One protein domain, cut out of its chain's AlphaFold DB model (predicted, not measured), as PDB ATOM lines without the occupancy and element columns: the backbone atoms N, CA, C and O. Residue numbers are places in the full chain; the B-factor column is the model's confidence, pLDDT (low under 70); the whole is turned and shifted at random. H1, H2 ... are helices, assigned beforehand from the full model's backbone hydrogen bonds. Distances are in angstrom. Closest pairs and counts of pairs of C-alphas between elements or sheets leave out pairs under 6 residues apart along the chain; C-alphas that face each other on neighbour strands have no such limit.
ATOM      1  N   LEU A   9     268.022 337.652 165.320       85.94
ATOM      2  CA  LEU A   9     266.681 337.959 164.821       85.94
ATOM      3  C   LEU A   9     265.890 336.704 164.389       85.94
ATOM      4  O   LEU A   9     264.658 336.706 164.411       85.94
ATOM      5  N   PHE A  10     266.560 335.612 164.002       87.44
ATOM      6  CA  PHE A  10     265.881 334.421 163.475       87.44
ATOM      7  C   PHE A  10     265.033 333.657 164.514       87.44
ATOM      8  O   PHE A  10     263.883 333.339 164.183       87.44
ATOM      9  N   PRO A  11     265.507 333.389 165.752       88.06
ATOM     10  CA  PRO A  11     264.663 332.861 166.829       88.06
ATOM     11  C   PRO A  11     263.421 333.723 167.090       88.06
ATOM     12  O   PRO A  11     262.315 333.187 167.190       88.06
ATOM     13  N   ILE A  12     263.584 335.050 167.095       89.06
ATOM     14  CA  ILE A  12     262.519 336.034 167.337       89.06
ATOM     15  C   ILE A  12     261.449 335.967 166.229       89.06
ATOM     16  O   ILE A  12     260.255 335.841 166.515       89.06
ATOM     17  N   ILE A  13     261.858 335.955 164.951       90.31
ATOM     18  CA  ILE A  13     260.941 335.789 163.808       90.31
ATOM     19  C   ILE A  13     260.233 334.428 163.856       90.31
ATOM     20  O   ILE A  13     259.024 334.353 163.623       90.31
ATOM     21  N   HIS A  14     260.948 333.342 164.166       90.31
ATOM     22  CA  HIS A  14     260.340 332.015 164.280       90.31
ATOM     23  C   HIS A  14     259.296 331.974 165.410       90.31
ATOM     24  O   HIS A  14     258.184 331.482 165.195       90.31
ATOM     25  N   GLY A  15     259.615 332.540 166.580       89.75
ATOM     26  CA  GLY A  15     258.694 332.701 167.705       89.75
ATOM     27  C   GLY A  15     257.418 333.436 167.292       89.75
ATOM     28  O   GLY A  15     256.326 332.873 167.403       89.75
ATOM     29  N   PHE A  16     257.557 334.625 166.697       91.81
ATOM     30  CA  PHE A  16     256.438 335.416 166.175       91.81
ATOM     31  C   PHE A  16     255.562 334.629 165.184       91.81
ATOM     32  O   PHE A  16     254.340 334.570 165.341       91.81
ATOM     33  N   LEU A  17     256.165 333.953 164.197       93.06
ATOM     34  CA  LEU A  17     255.426 333.140 163.224       93.06
ATOM     35  C   LEU A  17     254.654 331.989 163.885       93.06
ATOM     36  O   LEU A  17     253.543 331.678 163.454       93.06
ATOM     37  N   THR A  18     255.206 331.359 164.927       91.00
ATOM     38  CA  THR A  18     254.481 330.316 165.671       91.00
ATOM     39  C   THR A  18     253.339 330.878 166.518       91.00
ATOM     40  O   THR A  18     252.249 330.304 166.484       91.00
ATOM     41  N   ALA A  19     253.537 332.016 167.192       90.06
ATOM     42  CA  ALA A  19     252.512 332.678 168.003       90.06
ATOM     43  C   ALA A  19     251.305 333.136 167.164       90.06
ATOM     44  O   ALA A  19     250.161 332.966 167.577       90.06
ATOM     45  N   GLN A  20     251.548 333.629 165.946       92.69
ATOM     46  CA  GLN A  20     250.505 334.024 164.990       92.69
ATOM     47  C   GLN A  20     249.895 332.836 164.207       92.69
ATOM     48  O   GLN A  20     249.128 333.025 163.265       92.69
ATOM     49  N   GLY A  21     250.234 331.588 164.558       93.12
ATOM     50  CA  GLY A  21     249.661 330.381 163.949       93.12
ATOM     51  C   GLY A  21     250.225 329.996 162.572       93.12
ATOM     52  O   GLY A  21     249.800 328.989 161.993       93.12
ATOM     53  N   PHE A  22     251.230 330.708 162.053       95.75
ATOM     54  CA  PHE A  22     251.887 330.446 160.765       95.75
ATOM     55  C   PHE A  22     252.879 329.262 160.824       95.75
ATOM     56  O   PHE A  22     254.023 329.310 160.373       95.75
ATOM     57  N   THR A  23     252.412 328.125 161.341       93.25
ATOM     58  CA  THR A  23     253.218 326.917 161.603       93.25
ATOM     59  C   THR A  23     253.879 326.301 160.366       93.25
ATOM     60  O   THR A  23     254.850 325.559 160.502       93.25
ATOM     61  N   ARG A  24     253.374 326.568 159.152       95.19
ATOM     62  CA  ARG A  24     253.973 326.067 157.902       95.19
ATOM     63  C   ARG A  24     255.205 326.870 157.493       95.19
ATOM     64  O   ARG A  24     256.214 326.260 157.162       95.19
ATOM     65  N   THR A  25     255.142 328.199 157.539       94.94
ATOM     66  CA  THR A  25     256.285 329.064 157.207       94.94
ATOM     67  C   THR A  25     257.359 328.994 158.285       94.94
ATOM     68  O   THR A  25     258.524 328.875 157.932       94.94
ATOM     69  N   ALA A  26     256.992 328.915 159.571       91.62
ATOM     70  CA  ALA A  26     257.949 328.662 160.656       91.62
ATOM     71  C   ALA A  26     258.780 327.378 160.422       91.62
ATOM     72  O   ALA A  26     260.002 327.384 160.560       91.62
ATOM     73  N   LYS A  27     258.140 326.288 159.964       92.00
ATOM     74  CA  LYS A  27     258.828 325.032 159.605       92.00
ATOM     75  C   LYS A  27     259.745 325.156 158.386       92.00
ATOM     76  O   LYS A  27     260.775 324.490 158.356       92.00
ATOM     77  N   VAL A  28     259.381 325.964 157.387       94.88
ATOM     78  CA  VAL A  28     260.245 326.230 156.223       94.88
ATOM     79  C   VAL A  28     261.462 327.050 156.650       94.88
ATOM     80  O   VAL A  28     262.579 326.616 156.397       94.88
ATOM     81  N   LEU A  29     261.253 328.133 157.403       90.56
ATOM     82  CA  LEU A  29     262.317 328.982 157.948       90.56
ATOM     83  C   LEU A  29     263.332 328.167 158.767       90.56
ATOM     84  O   LEU A  29     264.534 328.256 158.541       90.56
ATOM     85  N   ARG A  30     262.855 327.290 159.665       89.12
ATOM     86  CA  ARG A  30     263.730 326.393 160.438       89.12
ATOM     87  C   ARG A  30     264.517 325.418 159.553       89.12
ATOM     88  O   ARG A  30     265.651 325.085 159.876       89.12
ATOM     89  N   LYS A  31     263.936 324.956 158.442       91.25
ATOM     90  CA  LYS A  31     264.618 324.059 157.496       91.25
ATOM     91  C   LYS A  31     265.708 324.782 156.696       91.25
ATOM     92  O   LYS A  31     266.723 324.167 156.390       91.25
ATOM     93  N   GLU A  32     265.506 326.055 156.366       88.38
ATOM     94  CA  GLU A  32     266.489 326.889 155.660       88.38
ATOM     95  C   GLU A  32     267.683 327.267 156.552       88.38
ATOM     96  O   GLU A  32     268.808 327.329 156.067       88.38
ATOM     97  N   LEU A  33     267.456 327.444 157.859       83.44
ATOM     98  CA  LEU A  33     268.492 327.772 158.850       83.44
ATOM     99  C   LEU A  33     269.310 326.564 159.348       83.44
ATOM    100  O   LEU A  33     270.362 326.742 159.960       83.44
ATOM    101  N   GLY A  34     268.840 325.338 159.099       78.94
ATOM    102  CA  GLY A  34     269.426 324.117 159.655       78.94
ATOM    103  C   GLY A  34     268.971 323.824 161.092       78.94
ATOM    104  O   GLY A  34     268.518 324.692 161.836       78.94
ATOM    105  N   GLU A  35     269.067 322.559 161.502       65.25
ATOM    106  CA  GLU A  35     268.399 322.063 162.719       65.25
ATOM    107  C   GLU A  35     269.076 322.458 164.051       65.25
ATOM    108  O   GLU A  35     268.568 322.093 165.109       65.25
ATOM    109  N   GLY A  36     270.176 323.221 164.007       62.88
ATOM    110  CA  GLY A  36     271.016 323.575 165.161       62.88
ATOM    111  C   GLY A  36     270.785 324.955 165.794       62.88
ATOM    112  O   GLY A  36     271.546 325.323 166.682       62.88
ATOM    113  N   VAL A  37     269.792 325.737 165.353       65.62
ATOM    114  CA  VAL A  37     269.512 327.064 165.939       65.62
ATOM    115  C   VAL A  37     268.652 326.927 167.199       65.62
ATOM    116  O   VAL A  37     267.525 326.425 167.132       65.62
ATOM    117  N   GLU A  38     269.163 327.397 168.339       65.44
ATOM    118  CA  GLU A  38     268.410 327.439 169.595       65.44
ATOM    119  C   GLU A  38     267.273 328.468 169.524       65.44
ATOM    120  O   GLU A  38     267.461 329.630 169.168       65.44
ATOM    121  N   LEU A  39     266.061 328.024 169.859       64.75
ATOM    122  CA  LEU A  39     264.852 328.846 169.819       64.75
ATOM    123  C   LEU A  39     264.612 329.504 171.184       64.75
ATOM    124  O   LEU A  39     263.671 329.150 171.893       64.75
ATOM    125  N   GLY A  40     265.486 330.444 171.546       59.91
ATOM    126  CA  GLY A  40     265.285 331.322 172.700       59.91
ATOM    127  C   GLY A  40     264.113 332.284 172.477       59.91
ATOM    128  O   GLY A  40     263.956 332.841 171.389       59.91
ATOM    129  N   THR A  41     263.285 332.481 173.504       64.94
ATOM    130  CA  THR A  41     262.124 333.387 173.481       64.94
ATOM    131  C   THR A  41     262.238 334.418 174.600       64.94
ATOM    132  O   THR A  41     261.627 334.248 175.655       64.94
ATOM    133  N   GLU A  42     263.018 335.475 174.377       61.00
ATOM    134  CA  GLU A  42     263.169 336.569 175.353       61.00
ATOM    135  C   GLU A  42     262.738 337.942 174.808       61.00
ATOM    136  O   GLU A  42     262.432 338.834 175.594       61.00
ATOM    137  N   GLU A  43     262.594 338.099 173.486       68.88
ATOM    138  CA  GLU A  43     262.175 339.358 172.858       68.88
ATOM    139  C   GLU A  43     260.978 339.167 171.909       68.88
ATOM    140  O   GLU A  43     260.922 338.217 171.125       68.88
ATOM    141  N   ASP A  44     260.010 340.091 171.963       83.56
ATOM    142  CA  ASP A  44     258.882 340.154 171.026       83.56
ATOM    143  C   ASP A  44     259.241 341.034 169.820       83.56
ATOM    144  O   ASP A  44     259.534 342.226 169.961       83.56
ATOM    145  N   LEU A  45     259.143 340.460 168.616       87.31
ATOM    146  CA  LEU A  45     259.371 341.150 167.344       87.31
ATOM    147  C   LEU A  45     258.557 342.449 167.227       87.31
ATOM    148  O   LEU A  45     259.036 343.436 166.666       87.31
ATOM    149  N   MET A  46     257.334 342.460 167.768       87.81
ATOM    150  CA  MET A  46     256.456 343.632 167.730       87.81
ATOM    151  C   MET A  46     256.964 344.768 168.622       87.81
ATOM    152  O   MET A  46     256.837 345.933 168.242       87.81
ATOM    153  N   ALA A  47     257.578 344.454 169.767       87.19
ATOM    154  CA  ALA A  47     258.165 345.449 170.664       87.19
ATOM    155  C   ALA A  47     259.419 346.093 170.046       87.19
ATOM    156  O   ALA A  47     259.552 347.317 170.069       87.19
ATOM    157  N   ILE A  48     260.283 345.288 169.415       86.44
ATOM    158  CA  ILE A  48     261.463 345.774 168.678       86.44
ATOM    159  C   ILE A  48     261.028 346.702 167.534       86.44
ATOM    160  O   ILE A  48     261.550 347.810 167.389       86.44
ATOM    161  N   TYR A  49     260.027 346.290 166.749       89.50
ATOM    162  CA  TYR A  49     259.503 347.103 165.652       89.50
ATOM    163  C   TYR A  49     258.857 348.410 166.143       89.50
ATOM    164  O   TYR A  49     259.089 349.468 165.557       89.50
ATOM    165  N   ALA A  50     258.099 348.376 167.244       90.75
ATOM    166  CA  ALA A  50     257.516 349.577 167.841       90.75
ATOM    167  C   ALA A  50     258.593 350.570 168.315       90.75
ATOM    168  O   ALA A  50     258.481 351.767 168.044       90.75
ATOM    169  N   ALA A  51     259.663 350.083 168.954       88.25
ATOM    170  CA  ALA A  51     260.798 350.911 169.363       88.25
ATOM    171  C   ALA A  51     261.527 351.537 168.159       88.25
ATOM    172  O   ALA A  51     261.869 352.719 168.191       88.25
ATOM    173  N   TYR A  52     261.706 350.780 167.070       87.94
ATOM    174  CA  TYR A  52     262.287 351.281 165.820       87.94
ATOM    175  C   TYR A  52     261.443 352.394 165.177       87.94
ATOM    176  O   TYR A  52     261.977 353.441 164.809       87.94
ATOM    177  N   VAL A  53     260.120 352.210 165.082       92.12
ATOM    178  CA  VAL A  53     259.208 353.231 164.534       92.12
ATOM    179  C   VAL A  53     259.193 354.488 165.410       92.12
ATOM    180  O   VAL A  53     259.237 355.597 164.879       92.12
ATOM    181  N   ALA A  54     259.192 354.336 166.738       89.69
ATOM    182  CA  ALA A  54     259.282 355.465 167.663       89.69
ATOM    183  C   ALA A  54     260.605 356.239 167.504       89.69
ATOM    184  O   ALA A  54     260.592 357.468 167.501       89.69
ATOM    185  N   ALA A  55     261.728 355.541 167.302       86.69
ATOM    186  CA  ALA A  55     263.023 356.170 167.050       86.69
ATOM    187  C   ALA A  55     263.045 356.967 165.731       86.69
ATOM    188  O   ALA A  55     263.529 358.095 165.721       86.69
ATOM    189  N   GLN A  56     262.459 356.444 164.644       81.44
ATOM    190  CA  GLN A  56     262.352 357.186 163.375       81.44
ATOM    191  C   GLN A  56     261.507 358.465 163.484       81.44
ATOM    192  O   GLN A  56     261.753 359.432 162.767       81.44
ATOM    193  N   GLN A  57     260.501 358.478 164.360       79.62
ATOM    194  CA  GLN A  57     259.638 359.643 164.584       79.62
ATOM    195  C   GLN A  57     260.248 360.672 165.553       79.62
ATOM    196  O   GLN A  57     259.699 361.762 165.699       79.62
ATOM    197  N   ALA A  58     261.373 360.345 166.198       70.06
ATOM    198  CA  ALA A  58     262.048 361.181 167.190       70.06
ATOM    199  C   ALA A  58     263.212 362.023 166.624       70.06
ATOM    200  O   ALA A  58     263.905 362.689 167.395       70.06
TER     201      ALA A  58
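What this domain is: This is residues 9 to 58 of the 257 residues of the protein "LisH domain-containing protein" of Vitrella brassicaformis (strain CCMP3155) (UniProt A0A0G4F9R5). A short hairpin of two helices, H1 and H2, lies side by side at one end, and a third helix, H3, sticks out from it as an arm, with residues 49 to 58 standing free. A long link, residues 34 to 44, leads from the end of H2 back past H1 to the foot of the arm. The printed part has 50 residues with three named helices, in the order H1, H2, H3, and no named strand; the class is all helix. The whole is loose, with a radius of gyration of the C-alphas of 12.6 A, and elongated, spanning 40 by 21 by 17 A.

How they stand to each other: H1, residues 9 to 19, and H2, residues 23 to 33, form a helical hairpin over a tight link. They touch, and their closest C-alphas, those of His 14 and Ala 26, are 5.5 A apart. They run opposite ways at a shallow tilt of 19 degrees. H3, residues 45 to 57, only just touches H1, with 3 pairs of C-alphas within 8 A and with its residue 45 alone. The closest C-alphas of H1 and H3 are those of Ile 12 and Leu 45, 6.0 A apart. H1 and H3 run opposite ways at a steep tilt of 63 degrees. H2 and H3 are apart. In H1, H2 and H3 every O i to N i+4 pair is within hydrogen-bond range.

Where its parts are: H1 begins at C-alpha 9, at (266.681, 337.959, 164.821), and measures 15.5 A from first to last C-alpha. H2, also 15.5 A long, begins at C-alpha 23, at (253.218, 326.917, 161.603). H3, 18.7 A long, ends at C-alpha 57, at (259.638, 359.643, 164.584).

The domain as a whole: The two C-alphas farthest apart, those of Glu 35 and Ala 58, are 39.9 A from each other. Without residues 49 to 58 the body spans 26 by 19 by 11 A. The printed part has no cut, and the link from H2 to H3, 11 residues, is long. The mean pLDDT of the printed part is 84.4, and residues 35 to 43 are under 70.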